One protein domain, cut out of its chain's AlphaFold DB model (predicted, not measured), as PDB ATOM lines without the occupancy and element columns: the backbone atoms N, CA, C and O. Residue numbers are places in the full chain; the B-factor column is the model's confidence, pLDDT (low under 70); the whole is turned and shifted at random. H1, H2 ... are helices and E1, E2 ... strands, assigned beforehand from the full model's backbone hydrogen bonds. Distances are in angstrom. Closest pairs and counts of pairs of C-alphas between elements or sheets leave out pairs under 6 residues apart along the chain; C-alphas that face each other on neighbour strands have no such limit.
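This is residues 93 to 100, 130 to 149 and 179 to 282 of the 283 residues of an uncharacterized protein of Faecalibacterium sp. An192 (UniProt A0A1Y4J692). Two strongly twisted sheets lie face to face as a sandwich, the strands of the one at only 17 degrees to those of the other. The larger sheet holds E5, E6, E8, E9, E10 and E11, the smaller E1, E4, E7, E2 and E3, and the small helix H1 sits at one end, where the chain passes from E7 to E8. The 132 printed residues hold 11 named strands and one named helix, in the order E1 to E7, H1, E8 to E11, and the class is mostly strand. The larger sheet is branched, with antiparallel neighbour pairs; the smaller has the order E1, E4, E7, E2, E3 and is mixed. The whole is compact, with a radius of gyration of the C-alphas of 15.0 A, yet elongated in outline, spanning 50 by 32 by 24 A.

Start in the branched sheet with the longest strand, E9, residues 251 to 262: find C-alpha 251 at (22.816, -1.948, 28.006) and go 35.8 A to C-alpha 262 at (1.315, -29.855, 34.642). In the same sheet look for E8, residues 236 to 245, 29.5 A long, and E5, residues 193 to 201, 25.0 A. Its shorter strands are E6, residues 208 to 210, E10, residues 269 to 273, and E11, residues 278 to 281. In the other sheet, E7 is residues 219 to 226, 23.2 A, and E4 residues 179 to 186, 22.6 A. E2 is residues 132 to 137, 16.3 A, and E3 residues 142 to 145. E1 is residues 93 to 96, and its first C-alpha stands at (22.755, -13.378, 40.506). H1 is residues 231 to 234.

Begin at E9, where the pairing is staggered: E8 lies on one side, beside residues 251 to 260, and E10 and E11 on the other side, beside residues 257 to 262 and 251 to 255. Between E8 and E9, a hairpin, look for N 238 and O 258 at 2.8 A. E9 and E10 are a hairpin too, with N 259 and O 272 at 2.8 A, and E8, E9 and E10 form a meander, each strand the antiparallel neighbour of the one before. E11 is the antiparallel neighbour of E9, with N 253 and O 280 at 2.8 A. E5 lies on the other side of E8 from E9 and is antiparallel to E8, with N 198 and O 241 at 2.8 A; beside E5, E8 lies on one side and E6 on the other side, and E5 and E6 are a hairpin, with N 197 and O 209 at 2.9 A. In the facing sheet, E7 and E2 are parallel, with N 135 and O 223 at 2.8 A, and E4 and E7 antiparallel, with N 182 and O 222 at 2.7 A. The edge strands are E1, with N 93 and O 185 of E4 at 2.8 A, and E3, in a hairpin with E2, with N 136 and O 143 at 2.8 A. The parts of the two sheets that face each other are 9.3 A apart centre to centre, and the closest C-alphas of E3 and E6 are those of Phe 144 and Val 209, 7.0 A. H1 only grazes the branched sheet, with residues 231 to 234; it is too short for an O i to N i+4 pair, and its one O i to N i+3 pair is within range.

The C-alphas farthest apart are those of Arg 248 and Glu 265, 51.9 A. Look for two cuts: residues 101 to 129 are not printed, with 24.6 A between C-alphas 100 and 130, and residues 150 to 178 are not printed, with 14.2 A between C-alphas 149 and 179. Of the links that are printed whole, none is long. The mean pLDDT of the printed part is 88.9, and residue 100 and residues 264 to 267 are under 70.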
ATOM      1  N   ALA A  93      22.979 -12.008  40.085       92.06
ATOM      2  CA  ALA A  93      22.755 -13.378  40.506       92.06
ATOM      3  C   ALA A  93      21.280 -13.550  40.877       92.06
ATOM      4  O   ALA A  93      20.685 -12.671  41.498       92.06
ATOM      5  N   LEU A  94      20.699 -14.683  40.482       93.19
ATOM      6  CA  LEU A  94      19.336 -15.050  40.845       93.19
ATOM      7  C   LEU A  94      19.379 -16.241  41.795       93.19
ATOM      8  O   LEU A  94      19.755 -17.344  41.393       93.19
ATOM      9  N   THR A  95      18.957 -16.025  43.034       91.00
ATOM     10  CA  THR A  95      18.936 -17.050  44.079       91.00
ATOM     11  C   THR A  95      17.497 -17.427  44.385       91.00
ATOM     12  O   THR A  95      16.685 -16.576  44.736       91.00
ATOM     13  N   HIS A  96      17.155 -18.710  44.258       89.19
ATOM     14  CA  HIS A  96      15.828 -19.202  44.629       89.19
ATOM     15  C   HIS A  96      15.716 -19.329  46.154       89.19
ATOM     16  O   HIS A  96      16.451 -20.099  46.776       89.19
ATOM     17  N   LEU A  97      14.770 -18.609  46.754       85.44
ATOM     18  CA  LEU A  97      14.518 -18.647  48.189       85.44
ATOM     19  C   LEU A  97      13.622 -19.841  48.539       85.44
ATOM     20  O   LEU A  97      12.655 -20.161  47.849       85.44
ATOM     21  N   ILE A  98      13.936 -20.519  49.641       78.31
ATOM     22  CA  ILE A  98      13.118 -21.628  50.137       78.31
ATOM     23  C   ILE A  98      12.060 -21.056  51.079       78.31
ATOM     24  O   ILE A  98      12.390 -20.530  52.141       78.31
ATOM     25  N   SER A  99      10.786 -21.189  50.712       70.62
ATOM     26  CA  SER A  99       9.676 -20.838  51.600       70.62
ATOM     27  C   SER A  99       9.349 -21.998  52.539       70.62
ATOM     28  O   SER A  99       9.247 -23.150  52.114       70.62
ATOM     29  N   LYS A 100       9.168 -21.691  53.826       68.88
ATOM     30  CA  LYS A 100       8.580 -22.600  54.814       68.88
ATOM     31  C   LYS A 100       7.295 -21.964  55.320       68.88
ATOM     32  O   LYS A 100       7.350 -20.978  56.048       68.88
ATOM     33  N   PHE A 130      11.288   1.086  45.474       71.19
ATOM     34  CA  PHE A 130      10.752  -0.157  44.924       71.19
ATOM     35  C   PHE A 130      11.866  -1.213  44.818       71.19
ATOM     36  O   PHE A 130      12.617  -1.241  43.845       71.19
ATOM     37  N   ASP A 131      12.030  -2.019  45.867       81.00
ATOM     38  CA  ASP A 131      13.032  -3.083  46.012       81.00
ATOM     39  C   ASP A 131      12.410  -4.488  46.027       81.00
ATOM     40  O   ASP A 131      13.132  -5.488  46.019       81.00
ATOM     41  N   LYS A 132      11.076  -4.565  46.000       89.06
ATOM     42  CA  LYS A 132      10.283  -5.793  45.955       89.06
ATOM     43  C   LYS A 132       9.365  -5.761  44.744       89.06
ATOM     44  O   LYS A 132       8.635  -4.797  44.540       89.06
ATOM     45  N   VAL A 133       9.382  -6.833  43.960       92.06
ATOM     46  CA  VAL A 133       8.474  -7.018  42.830       92.06
ATOM     47  C   VAL A 133       7.755  -8.356  42.933       92.06
ATOM     48  O   VAL A 133       8.370  -9.420  42.955       92.06
ATOM     49  N   TYR A 134       6.429  -8.306  42.950       92.38
ATOM     50  CA  TYR A 134       5.564  -9.472  42.843       92.38
ATOM     51  C   TYR A 134       5.028  -9.558  41.420       92.38
ATOM     52  O   TYR A 134       4.359  -8.646  40.933       92.38
ATOM     53  N   ILE A 135       5.340 -10.660  40.750       94.06
ATOM     54  CA  ILE A 135       4.909 -10.984  39.396       94.06
ATOM     55  C   ILE A 135       3.736 -11.949  39.524       94.06
ATOM     56  O   ILE A 135       3.923 -13.127  39.832       94.06
ATOM     57  N   ILE A 136       2.527 -11.446  39.301       92.88
ATOM     58  CA  ILE A 136       1.288 -12.204  39.466       92.88
ATOM     59  C   ILE A 136       0.815 -12.667  38.092       92.88
ATOM     60  O   ILE A 136       0.472 -11.852  37.231       92.88
ATOM     61  N   ILE A 137       0.790 -13.981  37.891       91.31
ATOM     62  CA  ILE A 137       0.245 -14.598  36.683       91.31
ATOM     63  C   ILE A 137      -1.259 -14.785  36.888       91.31
ATOM     64  O   ILE A 137      -1.685 -15.429  37.842       91.31
ATOM     65  N   LYS A 138      -2.057 -14.210  35.990       87.94
ATOM     66  CA  LYS A 138      -3.504 -14.424  35.891       87.94
ATOM     67  C   LYS A 138      -3.832 -15.078  34.556       87.94
ATOM     68  O   LYS A 138      -2.994 -15.113  33.652       87.94
ATOM     69  N   SER A 139      -5.061 -15.561  34.419       81.31
ATOM     70  CA  SER A 139      -5.544 -16.203  33.194       81.31
ATOM     71  C   SER A 139      -5.391 -15.353  31.922       81.31
ATOM     72  O   SER A 139      -5.106 -15.895  30.855       81.31
ATOM     73  N   ASP A 140      -5.528 -14.028  32.015       81.12
ATOM     74  CA  ASP A 140      -5.505 -13.105  30.872       81.12
ATOM     75  C   ASP A 140      -4.239 -12.232  30.781       81.12
ATOM     76  O   ASP A 140      -3.905 -11.721  29.705       81.12
ATOM     77  N   LYS A 141      -3.516 -12.037  31.890       88.62
ATOM     78  CA  LYS A 141      -2.391 -11.092  31.964       88.62
ATOM     79  C   LYS A 141      -1.370 -11.433  33.047       88.62
ATOM     80  O   LYS A 141      -1.635 -12.160  33.995       88.62
ATOM     81  N   ILE A 142      -0.202 -10.812  32.913       91.06
ATOM     82  CA  ILE A 142       0.831 -10.746  33.949       91.06
ATOM     83  C   ILE A 142       0.762  -9.350  34.572       91.06
ATOM     84  O   ILE A 142       0.844  -8.349  33.851       91.06
ATOM     85  N   GLU A 143       0.589  -9.290  35.889       92.62
ATOM     86  CA  GLU A 143       0.596  -8.060  36.686       92.62
ATOM     87  C   GLU A 143       1.886  -7.961  37.504       92.62
ATOM     88  O   GLU A 143       2.421  -8.968  37.961       92.62
ATOM     89  N   PHE A 144       2.361  -6.736  37.716       91.62
ATOM     90  CA  PHE A 144       3.506  -6.439  38.574       91.62
ATOM     91  C   PHE A 144       3.023  -5.560  39.726       91.62
ATOM     92  O   PHE A 144       2.362  -4.549  39.479       91.62
ATOM     93  N   LYS A 145       3.324  -5.952  40.962       91.38
ATOM     94  CA  LYS A 145       2.932  -5.238  42.185       91.38
ATOM     95  C   LYS A 145       4.101  -5.122  43.161       91.38
ATOM     96  O   LYS A 145       5.088  -5.841  43.036       91.38
ATOM     97  N   ASP A 146       3.969  -4.220  44.123       86.50
ATOM     98  CA  ASP A 146       4.839  -4.059  45.297       86.50
ATOM     99  C   ASP A 146       4.556  -5.078  46.413       86.50
ATOM    100  O   ASP A 146       5.440  -5.376  47.216       86.50
ATOM    101  N   GLY A 147       3.346  -5.637  46.443       87.56
ATOM    102  CA  GLY A 147       2.905  -6.617  47.431       87.56
ATOM    103  C   GLY A 147       1.819  -7.559  46.912       87.56
ATOM    104  O   GLY A 147       1.196  -7.329  45.867       87.56
ATOM    105  N   LEU A 148       1.580  -8.628  47.671       87.19
ATOM    106  CA  LEU A 148       0.409  -9.489  47.513       87.19
ATOM    107  C   LEU A 148      -0.790  -8.874  48.251       87.19
ATOM    108  O   LEU A 148      -0.636  -8.074  49.170       87.19
ATOM    109  N   THR A 149      -2.011  -9.213  47.833       87.06
ATOM    110  CA  THR A 149      -3.207  -8.851  48.612       87.06
ATOM    111  C   THR A 149      -3.311  -9.727  49.860       87.06
ATOM    112  O   THR A 149      -2.770 -10.827  49.870       87.06
ATOM    113  N   SER A 179       4.428 -20.362  43.591       90.56
ATOM    114  CA  SER A 179       5.182 -19.477  44.457       90.56
ATOM    115  C   SER A 179       6.643 -19.816  44.216       90.56
ATOM    116  O   SER A 179       7.050 -20.963  44.432       90.56
ATOM    117  N   MET A 180       7.371 -18.859  43.651       92.25
ATOM    118  CA  MET A 180       8.802 -18.936  43.363       92.25
ATOM    119  C   MET A 180       9.423 -17.609  43.807       92.25
ATOM    120  O   MET A 180       9.452 -16.656  43.022       92.25
ATOM    121  N   PRO A 181       9.797 -17.489  45.092       93.31
ATOM    122  CA  PRO A 181      10.466 -16.309  45.607       93.31
ATOM    123  C   PRO A 181      11.953 -16.354  45.248       93.31
ATOM    124  O   PRO A 181      12.611 -17.391  45.355       93.31
ATOM    125  N   PHE A 182      12.487 -15.214  44.846       93.50
ATOM    126  CA  PHE A 182      13.859 -15.038  44.418       93.50
ATOM    127  C   PHE A 182      14.479 -13.813  45.071       93.50
ATOM    128  O   PHE A 182      13.834 -12.780  45.251       93.50
ATOM    129  N   GLU A 183      15.767 -13.928  45.346       93.88
ATOM    130  CA  GLU A 183      16.633 -12.800  45.630       93.88
ATOM    131  C   GLU A 183      17.479 -12.505  44.390       93.88
ATOM    132  O   GLU A 183      18.077 -13.404  43.794       93.88
ATOM    133  N   ILE A 184      17.483 -11.242  43.983       94.44
ATOM    134  CA  ILE A 184      18.280 -10.717  42.882       94.44
ATOM    135  C   ILE A 184      19.410  -9.917  43.505       94.44
ATOM    136  O   ILE A 184      19.158  -8.853  44.058       94.44
ATOM    137  N   GLU A 185      20.641 -10.396  43.405       94.56
ATOM    138  CA  GLU A 185      21.810  -9.735  43.988       94.56
ATOM    139  C   GLU A 185      22.740  -9.229  42.890       94.56
ATOM    140  O   GLU A 185      23.060  -9.961  41.953       94.56
ATOM    141  N   ASN A 186      23.219  -7.990  42.995       95.06
ATOM    142  CA  ASN A 186      24.279  -7.531  42.105       95.06
ATOM    143  C   ASN A 186      25.653  -8.005  42.601       95.06
ATOM    144  O   ASN A 186      26.264  -7.372  43.462       95.06
ATOM    145  N   VAL A 187      26.151  -9.079  41.993       93.62
ATOM    146  CA  VAL A 187      27.475  -9.670  42.251       93.62
ATOM    147  C   VAL A 187      28.536  -9.213  41.239       93.62
ATOM    148  O   VAL A 187      29.650  -9.731  41.218       93.62
ATOM    149  N   GLY A 188      28.186  -8.278  40.351       92.44
ATOM    150  CA  GLY A 188      29.117  -7.698  39.387       92.44
ATOM    151  C   GLY A 188      30.058  -6.666  40.005       92.44
ATOM    152  O   GLY A 188      29.963  -6.311  41.174       92.44
ATOM    153  N   ASN A 189      30.951  -6.125  39.176       92.88
ATOM    154  CA  ASN A 189      31.941  -5.141  39.624       92.88
ATOM    155  C   ASN A 189      31.405  -3.700  39.632       92.88
ATOM    156  O   ASN A 189      32.016  -2.810  40.220       92.88
ATOM    157  N   GLY A 190      30.273  -3.453  38.969       93.50
ATOM    158  CA  GLY A 190      29.655  -2.133  38.875       93.50
ATOM    159  C   GLY A 190      28.171  -2.144  39.237       93.50
ATOM    160  O   GLY A 190      27.546  -3.204  39.301       93.50
ATOM    161  N   PRO A 191      27.582  -0.964  39.491       94.19
ATOM    162  CA  PRO A 191      26.155  -0.851  39.758       94.19
ATOM    163  C   PRO A 191      25.333  -1.148  38.497       94.19
ATOM    164  O   PRO A 191      25.708  -0.755  37.393       94.19
ATOM    165  N   ALA A 192      24.179  -1.789  38.676       95.06
ATOM    166  CA  ALA A 192      23.167  -1.933  37.638       95.06
ATOM    167  C   ALA A 192      22.253  -0.700  37.668       95.06
ATOM    168  O   ALA A 192      21.478  -0.508  38.608       95.06
ATOM    169  N   LEU A 193      22.380   0.171  36.669       93.69
ATOM    170  CA  LEU A 193      21.556   1.369  36.511       93.69
ATOM    171  C   LEU A 193      20.287   1.042  35.714       93.69
ATOM    172  O   LEU A 193      20.318   0.178  34.841       93.69
ATOM    173  N   ASN A 194      19.193   1.766  35.973       90.69
ATOM    174  CA  ASN A 194      17.908   1.597  35.277       90.69
ATOM    175  C   ASN A 194      17.455   0.127  35.215       90.69
ATOM    176  O   ASN A 194      17.127  -0.378  34.141       90.69
ATOM    177  N   PHE A 195      17.519  -0.576  36.347       92.69
ATOM    178  CA  PHE A 195      17.316  -2.015  36.378       92.69
ATOM    179  C   PHE A 195      15.843  -2.382  36.156       92.69
ATOM    180  O   PHE A 195      15.002  -2.220  37.022       92.69
ATOM    181  N   GLN A 196      15.505  -2.950  35.012       93.12
ATOM    182  CA  GLN A 196      14.166  -3.442  34.726       93.12
ATOM    183  C   GLN A 196      14.048  -4.945  34.986       93.12
ATOM    184  O   GLN A 196      14.862  -5.734  34.500       93.12
ATOM    185  N   VAL A 197      12.978  -5.341  35.677       94.50
ATOM    186  CA  VAL A 197      12.542  -6.737  35.775       94.50
ATOM    187  C   VAL A 197      11.406  -6.959  34.792       94.50
ATOM    188  O   VAL A 197      10.323  -6.391  34.932       94.50
ATOM    189  N   CYS A 198      11.650  -7.802  33.796       94.69
ATOM    190  CA  CYS A 198      10.673  -8.197  32.798       94.69
ATOM    191  C   CYS A 198      10.282  -9.656  32.973       94.69
ATOM    192  O   CYS A 198      11.129 -10.513  33.208       94.69
ATOM    193  N   PHE A 199       9.004  -9.950  32.771       95.56
ATOM    194  CA  PHE A 199       8.500 -11.314  32.770       95.56
ATOM    195  C   PHE A 199       7.405 -11.464  31.728       95.56
ATOM    196  O   PHE A 199       6.459 -10.676  31.679       95.56
ATOM    197  N   TYR A 200       7.559 -12.457  30.862       94.25
ATOM    198  CA  TYR A 200       6.643 -12.686  29.754       94.25
ATOM    199  C   TYR A 200       6.688 -14.144  29.298       94.25
ATOM    200  O   TYR A 200       7.664 -14.865  29.513       94.25
ATOM    201  N   ARG A 201       5.603 -14.590  28.662       91.81
ATOM    202  CA  ARG A 201       5.534 -15.912  28.030       91.81
ATOM    203  C   ARG A 201       6.339 -15.903  26.733       91.81
ATOM    204  O   ARG A 201       6.331 -14.904  26.013       91.81
ATOM    205  N   GLU A 202       7.009 -17.004  26.414       90.94
ATOM    206  CA  GLU A 202       7.793 -17.114  25.181       90.94
ATOM    207  C   GLU A 202       6.919 -16.796  23.947       90.94
ATOM    208  O   GLU A 202       5.807 -17.306  23.804       90.94
ATOM    209  N   GLY A 203       7.396 -15.892  23.083       85.75
ATOM    210  CA  GLY A 203       6.667 -15.430  21.892       85.75
ATOM    211  C   GLY A 203       5.575 -14.375  22.135       85.75
ATOM    212  O   GLY A 203       4.906 -13.980  21.182       85.75
ATOM    213  N   LYS A 204       5.375 -13.903  23.372       88.81
ATOM    214  CA  LYS A 204       4.468 -12.787  23.694       88.81
ATOM    215  C   LYS A 204       5.226 -11.476  23.899       88.81
ATOM    216  O   LYS A 204       6.448 -11.460  24.033       88.81
ATOM    217  N   GLU A 205       4.478 -10.375  23.917       87.06
ATOM    218  CA  GLU A 205       5.032  -9.052  24.194       87.06
ATOM    219  C   GLU A 205       5.701  -8.996  25.564       87.06
ATOM    220  O   GLU A 205       5.196  -9.507  26.569       87.06
ATOM    221  N   LYS A 206       6.844  -8.320  25.585       88.75
ATOM    222  CA  LYS A 206       7.632  -8.096  26.782       88.75
ATOM    223  C   LYS A 206       6.933  -7.087  27.687       88.75
ATOM    224  O   LYS A 206       6.605  -5.983  27.259       88.75
ATOM    225  N   ARG A 207       6.761  -7.452  28.955       89.00
ATOM    226  CA  ARG A 207       6.276  -6.563  30.016       89.00
ATOM    227  C   ARG A 207       7.250  -6.580  31.179       89.00
ATOM    228  O   ARG A 207       7.861  -7.611  31.454       89.00
ATOM    229  N   GLY A 208       7.399  -5.445  31.847       89.56
ATOM    230  CA  GLY A 208       8.267  -5.326  33.006       89.56
ATOM    231  C   GLY A 208       8.097  -4.013  33.740       89.56
ATOM    232  O   GLY A 208       7.420  -3.102  33.265       89.56
ATOM    233  N   VAL A 209       8.736  -3.942  34.897       91.19
ATOM    234  CA  VAL A 209       8.749  -2.776  35.778       91.19
ATOM    235  C   VAL A 209      10.178  -2.372  36.083       91.19
ATOM    236  O   VAL A 209      11.076  -3.213  36.152       91.19
ATOM    237  N   ASN A 210      10.386  -1.072  36.247       87.69
ATOM    238  CA  ASN A 210      11.690  -0.537  36.598       87.69
ATOM    239  C   ASN A 210      11.884  -0.626  38.109       87.69
ATOM    240  O   ASN A 210      11.161  -0.006  38.883       87.69
ATOM    241  N   ILE A 211      12.901  -1.374  38.496       78.81
ATOM    242  CA  ILE A 211      13.618  -1.220  39.750       78.81
ATOM    243  C   ILE A 211      14.674  -0.120  39.503       78.81
ATOM    244  O   ILE A 211      15.135   0.101  38.382       78.81
ATOM    245  N   PHE A 212      15.008   0.680  40.513       79.94
ATOM    246  CA  PHE A 212      15.977   1.771  40.344       79.94
ATOM    247  C   PHE A 212      17.415   1.224  40.193       79.94
ATOM    248  O   PHE A 212      17.690   0.286  39.450       79.94
ATOM    249  N   THR A 213      18.389   1.830  40.863       89.56
ATOM    250  CA  THR A 213      19.776   1.373  40.835       89.56
ATOM    251  C   THR A 213      19.993   0.248  41.838       89.56
ATOM    252  O   THR A 213      19.715   0.426  43.027       89.56
ATOM    253  N   LEU A 214      20.575  -0.861  41.377       91.81
ATOM    254  CA  LEU A 214      21.065  -1.928  42.244       91.81
ATOM    255  C   LEU A 214      22.588  -1.811  42.384       91.81
ATOM    256  O   LEU A 214      23.349  -2.099  41.453       91.81
ATOM    257  N   LYS A 215      23.043  -1.321  43.542       92.81
ATOM    258  CA  LYS A 215      24.477  -1.195  43.845       92.81
ATOM    259  C   LYS A 215      25.121  -2.574  44.000       92.81
ATOM    260  O   LYS A 215      24.424  -3.553  44.233       92.81
ATOM    261  N   VAL A 216      26.445  -2.640  43.884       93.88
ATOM    262  CA  VAL A 216      27.205  -3.877  44.131       93.88
ATOM    263  C   VAL A 216      26.940  -4.368  45.557       93.88
ATOM    264  O   VAL A 216      26.988  -3.571  46.495       93.88
ATOM    265  N   GLY A 217      26.618  -5.654  45.700       91.00
ATOM    266  CA  GLY A 217      26.240  -6.296  46.962       91.00
ATOM    267  C   GLY A 217      24.843  -5.937  47.478       91.00
ATOM    268  O   GLY A 217      24.452  -6.390  48.548       91.00
ATOM    269  N   GLN A 218      24.079  -5.109  46.757       91.50
ATOM    270  CA  GLN A 218      22.681  -4.852  47.089       91.50
ATOM    271  C   GLN A 218      21.806  -5.934  46.455       91.50
ATOM    272  O   GLN A 218      22.028  -6.321  45.302       91.50
ATOM    273  N   SER A 219      20.780  -6.360  47.189       92.06
ATOM    274  CA  SER A 219      19.759  -7.266  46.685       92.06
ATOM    275  C   SER A 219      18.392  -6.596  46.518       92.06
ATOM    276  O   SER A 219      18.116  -5.527  47.069       92.06
ATOM    277  N   ALA A 220      17.565  -7.208  45.678       92.19
ATOM    278  CA  ALA A 220      16.160  -6.901  45.470       92.19
ATOM    279  C   ALA A 220      15.362  -8.208  45.491       92.19
ATOM    280  O   ALA A 220      15.861  -9.267  45.109       92.19
ATOM    281  N   TYR A 221      14.111  -8.143  45.920       93.00
ATOM    282  CA  TYR A 221      13.237  -9.304  46.012       93.00
ATOM    283  C   TYR A 221      12.336  -9.403  44.784       93.00
ATOM    284  O   TYR A 221      11.738  -8.417  44.356       93.00
ATOM    285  N   CYS A 222      12.196 -10.607  44.240       94.00
ATOM    286  CA  CYS A 222      11.310 -10.894  43.123       94.00
ATOM    287  C   CYS A 222      10.516 -12.163  43.405       94.00
ATOM    288  O   CYS A 222      11.097 -13.194  43.719       94.00
ATOM    289  N   HIS A 223       9.195 -12.129  43.274       94.50
ATOM    290  CA  HIS A 223       8.356 -13.290  43.563       94.50
ATOM    291  C   HIS A 223       7.377 -13.551  42.439       94.50
ATOM    292  O   HIS A 223       6.483 -12.752  42.185       94.50
ATOM    293  N   ILE A 224       7.527 -14.702  41.786       93.88
ATOM    294  CA  ILE A 224       6.548 -15.182  40.815       93.88
ATOM    295  C   ILE A 224       5.459 -15.944  41.569       93.88
ATOM    296  O   ILE A 224       5.735 -16.952  42.229       93.88
ATOM    297  N   PHE A 225       4.228 -15.454  41.456       93.25
ATOM    298  CA  PHE A 225       3.058 -15.960  42.158       93.25
ATOM    299  C   PHE A 225       1.900 -16.222  41.186       93.25
ATOM    300  O   PHE A 225       1.669 -15.458  40.250       93.25
ATOM    301  N   SER A 226       1.156 -17.301  41.417       91.12
ATOM    302  CA  SER A 226      -0.118 -17.571  40.746       91.12
ATOM    303  C   SER A 226      -0.987 -18.417  41.654       91.12
ATOM    304  O   SER A 226      -0.538 -19.454  42.143       91.12
ATOM    305  N   ASP A 227      -2.234 -18.008  41.819       87.69
ATOM    306  CA  ASP A 227      -3.260 -18.743  42.556       87.69
ATOM    307  C   ASP A 227      -4.426 -19.191  41.649       87.69
ATOM    308  O   ASP A 227      -5.451 -19.680  42.126       87.69
ATOM    309  N   GLU A 228      -4.240 -19.021  40.337       85.38
ATOM    310  CA  GLU A 228      -5.131 -19.459  39.267       85.38
ATOM    311  C   GLU A 228      -5.279 -20.991  39.247       85.38
ATOM    312  O   GLU A 228      -4.308 -21.732  39.420       85.38
ATOM    313  N   GLN A 229      -6.507 -21.467  39.032       79.06
ATOM    314  CA  GLN A 229      -6.830 -22.893  39.164       79.06
ATOM    315  C   GLN A 229      -6.624 -23.674  37.862       79.06
ATOM    316  O   GLN A 229      -6.357 -24.878  37.901       79.06
ATOM    317  N   ASP A 230      -6.724 -23.006  36.708       81.44
ATOM    318  CA  ASP A 230      -6.572 -23.651  35.406       81.44
ATOM    319  C   ASP A 230      -5.095 -23.807  35.006       81.44
ATOM    320  O   ASP A 230      -4.444 -22.902  34.472       81.44
ATOM    321  N   ASN A 231      -4.581 -25.021  35.203       79.19
ATOM    322  CA  ASN A 231      -3.222 -25.391  34.823       79.19
ATOM    323  C   ASN A 231      -2.938 -25.208  33.328       79.19
ATOM    324  O   ASN A 231      -1.792 -24.927  32.976       79.19
ATOM    325  N   ALA A 232      -3.922 -25.374  32.438       77.06
ATOM    326  CA  ALA A 232      -3.694 -25.280  30.996       77.06
ATOM    327  C   ALA A 232      -3.329 -23.851  30.574       77.06
ATOM    328  O   ALA A 232      -2.518 -23.656  29.664       77.06
ATOM    329  N   ILE A 233      -3.880 -22.855  31.270       80.00
ATOM    330  CA  ILE A 233      -3.597 -21.444  31.005       80.00
ATOM    331  C   ILE A 233      -2.187 -21.083  31.484       80.00
ATOM    332  O   ILE A 233      -1.430 -20.420  30.765       80.00
ATOM    333  N   ILE A 234      -1.813 -21.573  32.668       85.31
ATOM    334  CA  ILE A 234      -0.571 -21.189  33.345       85.31
ATOM    335  C   ILE A 234       0.637 -21.975  32.826       85.31
ATOM    336  O   ILE A 234       1.745 -21.438  32.776       85.31
ATOM    337  N   CYS A 235       0.461 -23.233  32.417       87.25
ATOM    338  CA  CYS A 235       1.563 -24.059  31.933       87.25
ATOM    339  C   CYS A 235       2.149 -23.519  30.625       87.25
ATOM    340  O   CYS A 235       1.441 -23.093  29.709       87.25
ATOM    341  N   GLY A 236       3.474 -23.564  30.524       90.69
ATOM    342  CA  GLY A 236       4.204 -23.049  29.377       90.69
ATOM    343  C   GLY A 236       5.612 -22.589  29.724       90.69
ATOM    344  O   GLY A 236       6.083 -22.730  30.854       90.69
ATOM    345  N   LYS A 237       6.274 -22.031  28.711       94.00
ATOM    346  CA  LYS A 237       7.606 -21.442  28.814       94.00
ATOM    347  C   LYS A 237       7.504 -19.939  29.018       94.00
ATOM    348  O   LYS A 237       6.793 -19.246  28.287       94.00
ATOM    349  N   TYR A 238       8.241 -19.454  29.998       94.62
ATOM    350  CA  TYR A 238       8.330 -18.061  30.390       94.62
ATOM    351  C   TYR A 238       9.787 -17.635  30.426       94.62
ATOM    352  O   TYR A 238      10.690 -18.449  30.618       94.62
ATOM    353  N   ILE A 239      10.004 -16.339  30.256       95.06
ATOM    354  CA  ILE A 239      11.320 -15.727  30.324       95.06
ATOM    355  C   ILE A 239      11.255 -14.655  31.402       95.06
ATOM    356  O   ILE A 239      10.466 -13.712  31.302       95.06
ATOM    357  N   LEU A 240      12.094 -14.812  32.423       95.38
ATOM    358  CA  LEU A 240      12.443 -13.739  33.341       95.38
ATOM    359  C   LEU A 240      13.678 -13.047  32.767       95.38
ATOM    360  O   LEU A 240      14.720 -13.672  32.578       95.38
ATOM    361  N   GLU A 241      13.555 -11.772  32.433       95.56
ATOM    362  CA  GLU A 241      14.626 -10.995  31.822       95.56
ATOM    363  C   GLU A 241      14.944  -9.770  32.668       95.56
ATOM    364  O   GLU A 241      14.068  -8.973  32.997       95.56
ATOM    365  N   PHE A 242      16.221  -9.600  32.968       95.25
ATOM    366  CA  PHE A 242      16.762  -8.418  33.611       95.25
ATOM    367  C   PHE A 242      17.408  -7.533  32.561       95.25
ATOM    368  O   PHE A 242      18.286  -7.987  31.827       95.25
ATOM    369  N   ILE A 243      16.982  -6.276  32.489       94.50
ATOM    370  CA  ILE A 243      17.637  -5.264  31.659       94.50
ATOM    371  C   ILE A 243      18.269  -4.242  32.577       94.50
ATOM    372  O   ILE A 243      17.624  -3.777  33.506       94.50
ATOM    373  N   TYR A 244      19.507  -3.862  32.319       94.81
ATOM    374  CA  TYR A 244      20.173  -2.831  33.100       94.81
ATOM    375  C   TYR A 244      21.308  -2.212  32.300       94.81
ATOM    376  O   TYR A 244      21.819  -2.800  31.345       94.81
ATOM    377  N   ASN A 245      21.722  -1.026  32.723       94.25
ATOM    378  CA  ASN A 245      22.834  -0.297  32.144       94.25
ATOM    379  C   ASN A 245      24.036  -0.317  33.089       94.25
ATOM    380  O   ASN A 245      23.875  -0.314  34.312       94.25
ATOM    381  N   ASP A 246      25.241  -0.299  32.528       93.50
ATOM    382  CA  ASP A 246      26.437   0.060  33.291       93.50
ATOM    383  C   ASP A 246      26.591   1.592  33.395       93.50
ATOM    384  O   ASP A 246      25.850   2.372  32.792       93.50
ATOM    385  N   ILE A 247      27.601   2.038  34.144       91.19
ATOM    386  CA  ILE A 247      27.937   3.466  34.280       91.19
ATOM    387  C   ILE A 247      28.465   4.104  32.985       91.19
ATOM    388  O   ILE A 247      28.567   5.324  32.902       91.19
ATOM    389  N   ARG A 248      28.834   3.292  31.988       89.62
ATOM    390  CA  ARG A 248      29.316   3.739  30.674       89.62
ATOM    391  C   ARG A 248      28.168   3.905  29.674       89.62
ATOM    392  O   ARG A 248      28.411   4.370  28.564       89.62
ATOM    393  N   GLY A 249      26.944   3.535  30.057       88.56
ATOM    394  CA  GLY A 249      25.755   3.585  29.213       88.56
ATOM    395  C   GLY A 249      25.551   2.353  28.327       88.56
ATOM    396  O   GLY A 249      24.647   2.376  27.496       88.56
ATOM    397  N   SER A 250      26.342   1.285  28.484       91.81
ATOM    398  CA  SER A 250      26.107   0.019  27.776       91.81
ATOM    399  C   SER A 250      24.898  -0.691  28.380       91.81
ATOM    400  O   SER A 250      24.805  -0.808  29.605       91.81
ATOM    401  N   THR A 251      24.008  -1.223  27.541       93.56
ATOM    402  CA  THR A 251      22.816  -1.948  28.006       93.56
ATOM    403  C   THR A 251      23.036  -3.450  27.939       93.56
ATOM    404  O   THR A 251      23.447  -4.003  26.915       93.56
ATOM    405  N   TYR A 252      22.688  -4.133  29.022       94.38
ATOM    406  CA  TYR A 252      22.764  -5.576  29.164       94.38
ATOM    407  C   TYR A 252      21.367  -6.166  29.337       94.38
ATOM    408  O   TYR A 252      20.493  -5.572  29.963       94.38
ATOM    409  N   SER A 253      21.176  -7.357  28.776       95.56
ATOM    410  CA  SER A 253      20.004  -8.209  28.957       95.56
ATOM    411  C   SER A 253      20.475  -9.541  29.526       95.56
ATOM    412  O   SER A 253      21.376 -10.167  28.965       95.56
ATOM    413  N   GLN A 254      19.888  -9.972  30.636       95.25
ATOM    414  CA  GLN A 254      20.171 -11.253  31.271       95.25
ATOM    415  C   GLN A 254      18.883 -12.057  31.389       95.25
ATOM    416  O   GLN A 254      17.928 -11.616  32.020       95.25
ATOM    417  N   LYS A 255      18.849 -13.225  30.746       95.44
ATOM    418  CA  LYS A 255      17.637 -14.042  30.617       95.44
ATOM    419  C   LYS A 255      17.732 -15.326  31.427       95.44
ATOM    420  O   LYS A 255      18.771 -15.988  31.412       95.44
ATOM    421  N   TYR A 256      16.620 -15.674  32.061       94.75
ATOM    422  CA  TYR A 256      16.401 -16.915  32.791       94.75
ATOM    423  C   TYR A 256      15.162 -17.594  32.228       94.75
ATOM    424  O   TYR A 256      14.060 -17.036  32.247       94.75
ATOM    425  N   ASP A 257      15.361 -18.808  31.730       93.69
ATOM    426  CA  ASP A 257      14.284 -19.612  31.176       93.69
ATOM    427  C   ASP A 257      13.547 -20.320  32.312       93.69
ATOM    428  O   ASP A 257      14.160 -20.981  33.160       93.69
ATOM    429  N   LEU A 258      12.225 -20.172  32.318       93.31
ATOM    430  CA  LEU A 258      11.322 -20.763  33.292       93.31
ATOM    431  C   LEU A 258      10.281 -21.616  32.573       93.31
ATOM    432  O   LEU A 258       9.702 -21.212  31.568       93.31
ATOM    433  N   GLU A 259      10.017 -22.807  33.092       93.69
ATOM    434  CA  GLU A 259       9.057 -23.736  32.511       93.69
ATOM    435  C   GLU A 259       8.113 -24.260  33.593       93.69
ATOM    436  O   GLU A 259       8.540 -24.803  34.615       93.69
ATOM    437  N   LEU A 260       6.813 -24.087  33.355       91.19
ATOM    438  CA  LEU A 260       5.741 -24.597  34.203       91.19
ATOM    439  C   LEU A 260       5.068 -25.760  33.476       91.19
ATOM    440  O   LEU A 260       4.516 -25.571  32.389       91.19
ATOM    441  N   LYS A 261       5.124 -26.959  34.061       89.62
ATOM    442  CA  LYS A 261       4.512 -28.173  33.502       89.62
ATOM    443  C   LYS A 261       3.455 -28.716  34.440       89.62
ATOM    444  O   LYS A 261       3.716 -28.864  35.630       89.62
ATOM    445  N   SER A 262       2.304 -29.087  33.894       83.88
ATOM    446  CA  SER A 262       1.315 -29.855  34.642       83.88
ATOM    447  C   SER A 262       1.798 -31.292  34.761       83.88
ATOM    448  O   SER A 262       2.191 -31.911  33.771       83.88
ATOM    449  N   ASP A 263       1.742 -31.833  35.968       78.12
ATOM    450  CA  ASP A 263       1.959 -33.245  36.215       78.12
ATOM    451  C   ASP A 263       0.680 -34.016  35.875       78.12
ATOM    452  O   ASP A 263      -0.383 -33.740  36.435       78.12
ATOM    453  N   GLY A 264       0.764 -34.952  34.928       66.62
ATOM    454  CA  GLY A 264      -0.402 -35.690  34.427       66.62
ATOM    455  C   GLY A 264      -1.067 -36.582  35.479       66.62
ATOM    456  O   GLY A 264      -2.264 -36.836  35.388       66.62
ATOM    457  N   GLU A 265      -0.314 -37.013  36.494       63.88
ATOM    458  CA  GLU A 265      -0.789 -37.934  37.535       63.88
ATOM    459  C   GLU A 265      -1.346 -37.210  38.767       63.88
ATOM    460  O   GLU A 265      -2.399 -37.577  39.281       63.88
ATOM    461  N   THR A 266      -0.671 -36.154  39.233       63.12
ATOM    462  CA  THR A 266      -1.037 -35.444  40.474       63.12
ATOM    463  C   THR A 266      -1.823 -34.155  40.233       63.12
ATOM    464  O   THR A 266      -2.277 -33.533  41.191       63.12
ATOM    465  N   LYS A 267      -1.969 -33.722  38.968       69.25
ATOM    466  CA  LYS A 267      -2.492 -32.398  38.571       69.25
ATOM    467  C   LYS A 267      -1.766 -31.217  39.236       69.25
ATOM    468  O   LYS A 267      -2.267 -30.098  39.200       69.25
ATOM    469  N   THR A 268      -0.583 -31.436  39.807       74.00
ATOM    470  CA  THR A 268       0.241 -30.372  40.392       74.00
ATOM    471  C   THR A 268       1.126 -29.728  39.329       74.00
ATOM    472  O   THR A 268       1.435 -30.337  38.305       74.00
ATOM    473  N   ILE A 269       1.554 -28.485  39.552       82.31
ATOM    474  CA  ILE A 269       2.450 -27.784  38.627       82.31
ATOM    475  C   ILE A 269       3.904 -27.986  39.067       82.31
ATOM    476  O   ILE A 269       4.319 -27.518  40.132       82.31
ATOM    477  N   LYS A 270       4.704 -28.628  38.212       85.56
ATOM    478  CA  LYS A 270       6.163 -28.711  38.342       85.56
ATOM    479  C   LYS A 270       6.799 -27.433  37.795       85.56
ATOM    480  O   LYS A 270       6.463 -26.975  36.702       85.56
ATOM    481  N   LYS A 271       7.718 -26.869  38.579       89.62
ATOM    482  CA  LYS A 271       8.362 -25.573  38.344       89.62
ATOM    483  C   LYS A 271       9.832 -25.804  38.019       89.62
ATOM    484  O   LYS A 271      10.547 -26.384  38.833       89.62
ATOM    485  N   TYR A 272      10.285 -25.338  36.864       90.00
ATOM    486  CA  TYR A 272      11.681 -25.435  36.447       90.00
ATOM    487  C   TYR A 272      12.209 -24.044  36.127       90.00
ATOM    488  O   TYR A 272      11.542 -23.279  35.436       90.00
ATOM    489  N   ILE A 273      13.404 -23.716  36.611       91.06
ATOM    490  CA  ILE A 273      14.091 -22.471  36.267       91.06
ATOM    491  C   ILE A 273      15.581 -22.736  36.076       91.06
ATOM    492  O   ILE A 273      16.206 -23.426  36.882       91.06
ATOM    493  N   ASN A 274      16.154 -22.185  35.007       90.06
ATOM    494  CA  ASN A 274      17.597 -22.189  34.804       90.06
ATOM    495  C   ASN A 274      18.222 -20.941  35.444       90.06
ATOM    496  O   ASN A 274      18.077 -19.840  34.921       90.06
ATOM    497  N   LEU A 275      18.950 -21.124  36.548       88.69
ATOM    498  CA  LEU A 275      19.574 -20.034  37.310       88.69
ATOM    499  C   LEU A 275      20.908 -19.536  36.727       88.69
ATOM    500  O   LEU A 275      21.453 -18.559  37.232       88.69
ATOM    501  N   GLN A 276      21.450 -20.165  35.676       83.69
ATOM    502  CA  GLN A 276      22.755 -19.770  35.125       83.69
ATOM    503  C   GLN A 276      22.749 -18.369  34.502       83.69
ATOM    504  O   GLN A 276      23.800 -17.744  34.478       83.69
ATOM    505  N   GLY A 277      21.590 -17.869  34.050       81.88
ATOM    506  CA  GLY A 277      21.397 -16.496  33.570       81.88
ATOM    507  C   GLY A 277      22.297 -16.111  32.389       81.88
ATOM    508  O   GLY A 277      23.455 -15.749  32.562       81.88
ATOM    509  N   GLN A 278      21.778 -16.105  31.161       88.94
ATOM    510  CA  GLN A 278      22.597 -15.719  30.003       88.94
ATOM    511  C   GLN A 278      22.627 -14.197  29.828       88.94
ATOM    512  O   GLN A 278      21.667 -13.622  29.315       88.94
ATOM    513  N   GLN A 279      23.732 -13.552  30.218       91.69
ATOM    514  CA  GLN A 279      23.954 -12.120  29.995       91.69
ATOM    515  C   GLN A 279      24.469 -11.846  28.573       91.69
ATOM    516  O   GLN A 279      25.451 -12.434  28.118       91.69
ATOM    517  N   LYS A 280      23.832 -10.905  27.876       92.56
ATOM    518  CA  LYS A 280      24.248 -10.395  26.566       92.56
ATOM    519  C   LYS A 280      24.206  -8.875  26.567       92.56
ATOM    520  O   LYS A 280      23.278  -8.271  27.099       92.56
ATOM    521  N   ARG A 281      25.201  -8.255  25.936       89.50
ATOM    522  CA  ARG A 281      25.162  -6.823  25.637       89.50
ATOM    523  C   ARG A 281      24.213  -6.590  24.461       89.50
ATOM    524  O   ARG A 281      24.309  -7.298  23.461       89.50
ATOM    525  N   VAL A 282      23.299  -5.637  24.609       86.38
ATOM    526  CA  VAL A 282      22.274  -5.312  23.607       86.38
ATOM    527  C   VAL A 282      22.665  -4.067  22.812       86.38
ATOM    528  O   VAL A 282      22.567  -4.085  21.588       86.38
TER     529      VAL A 282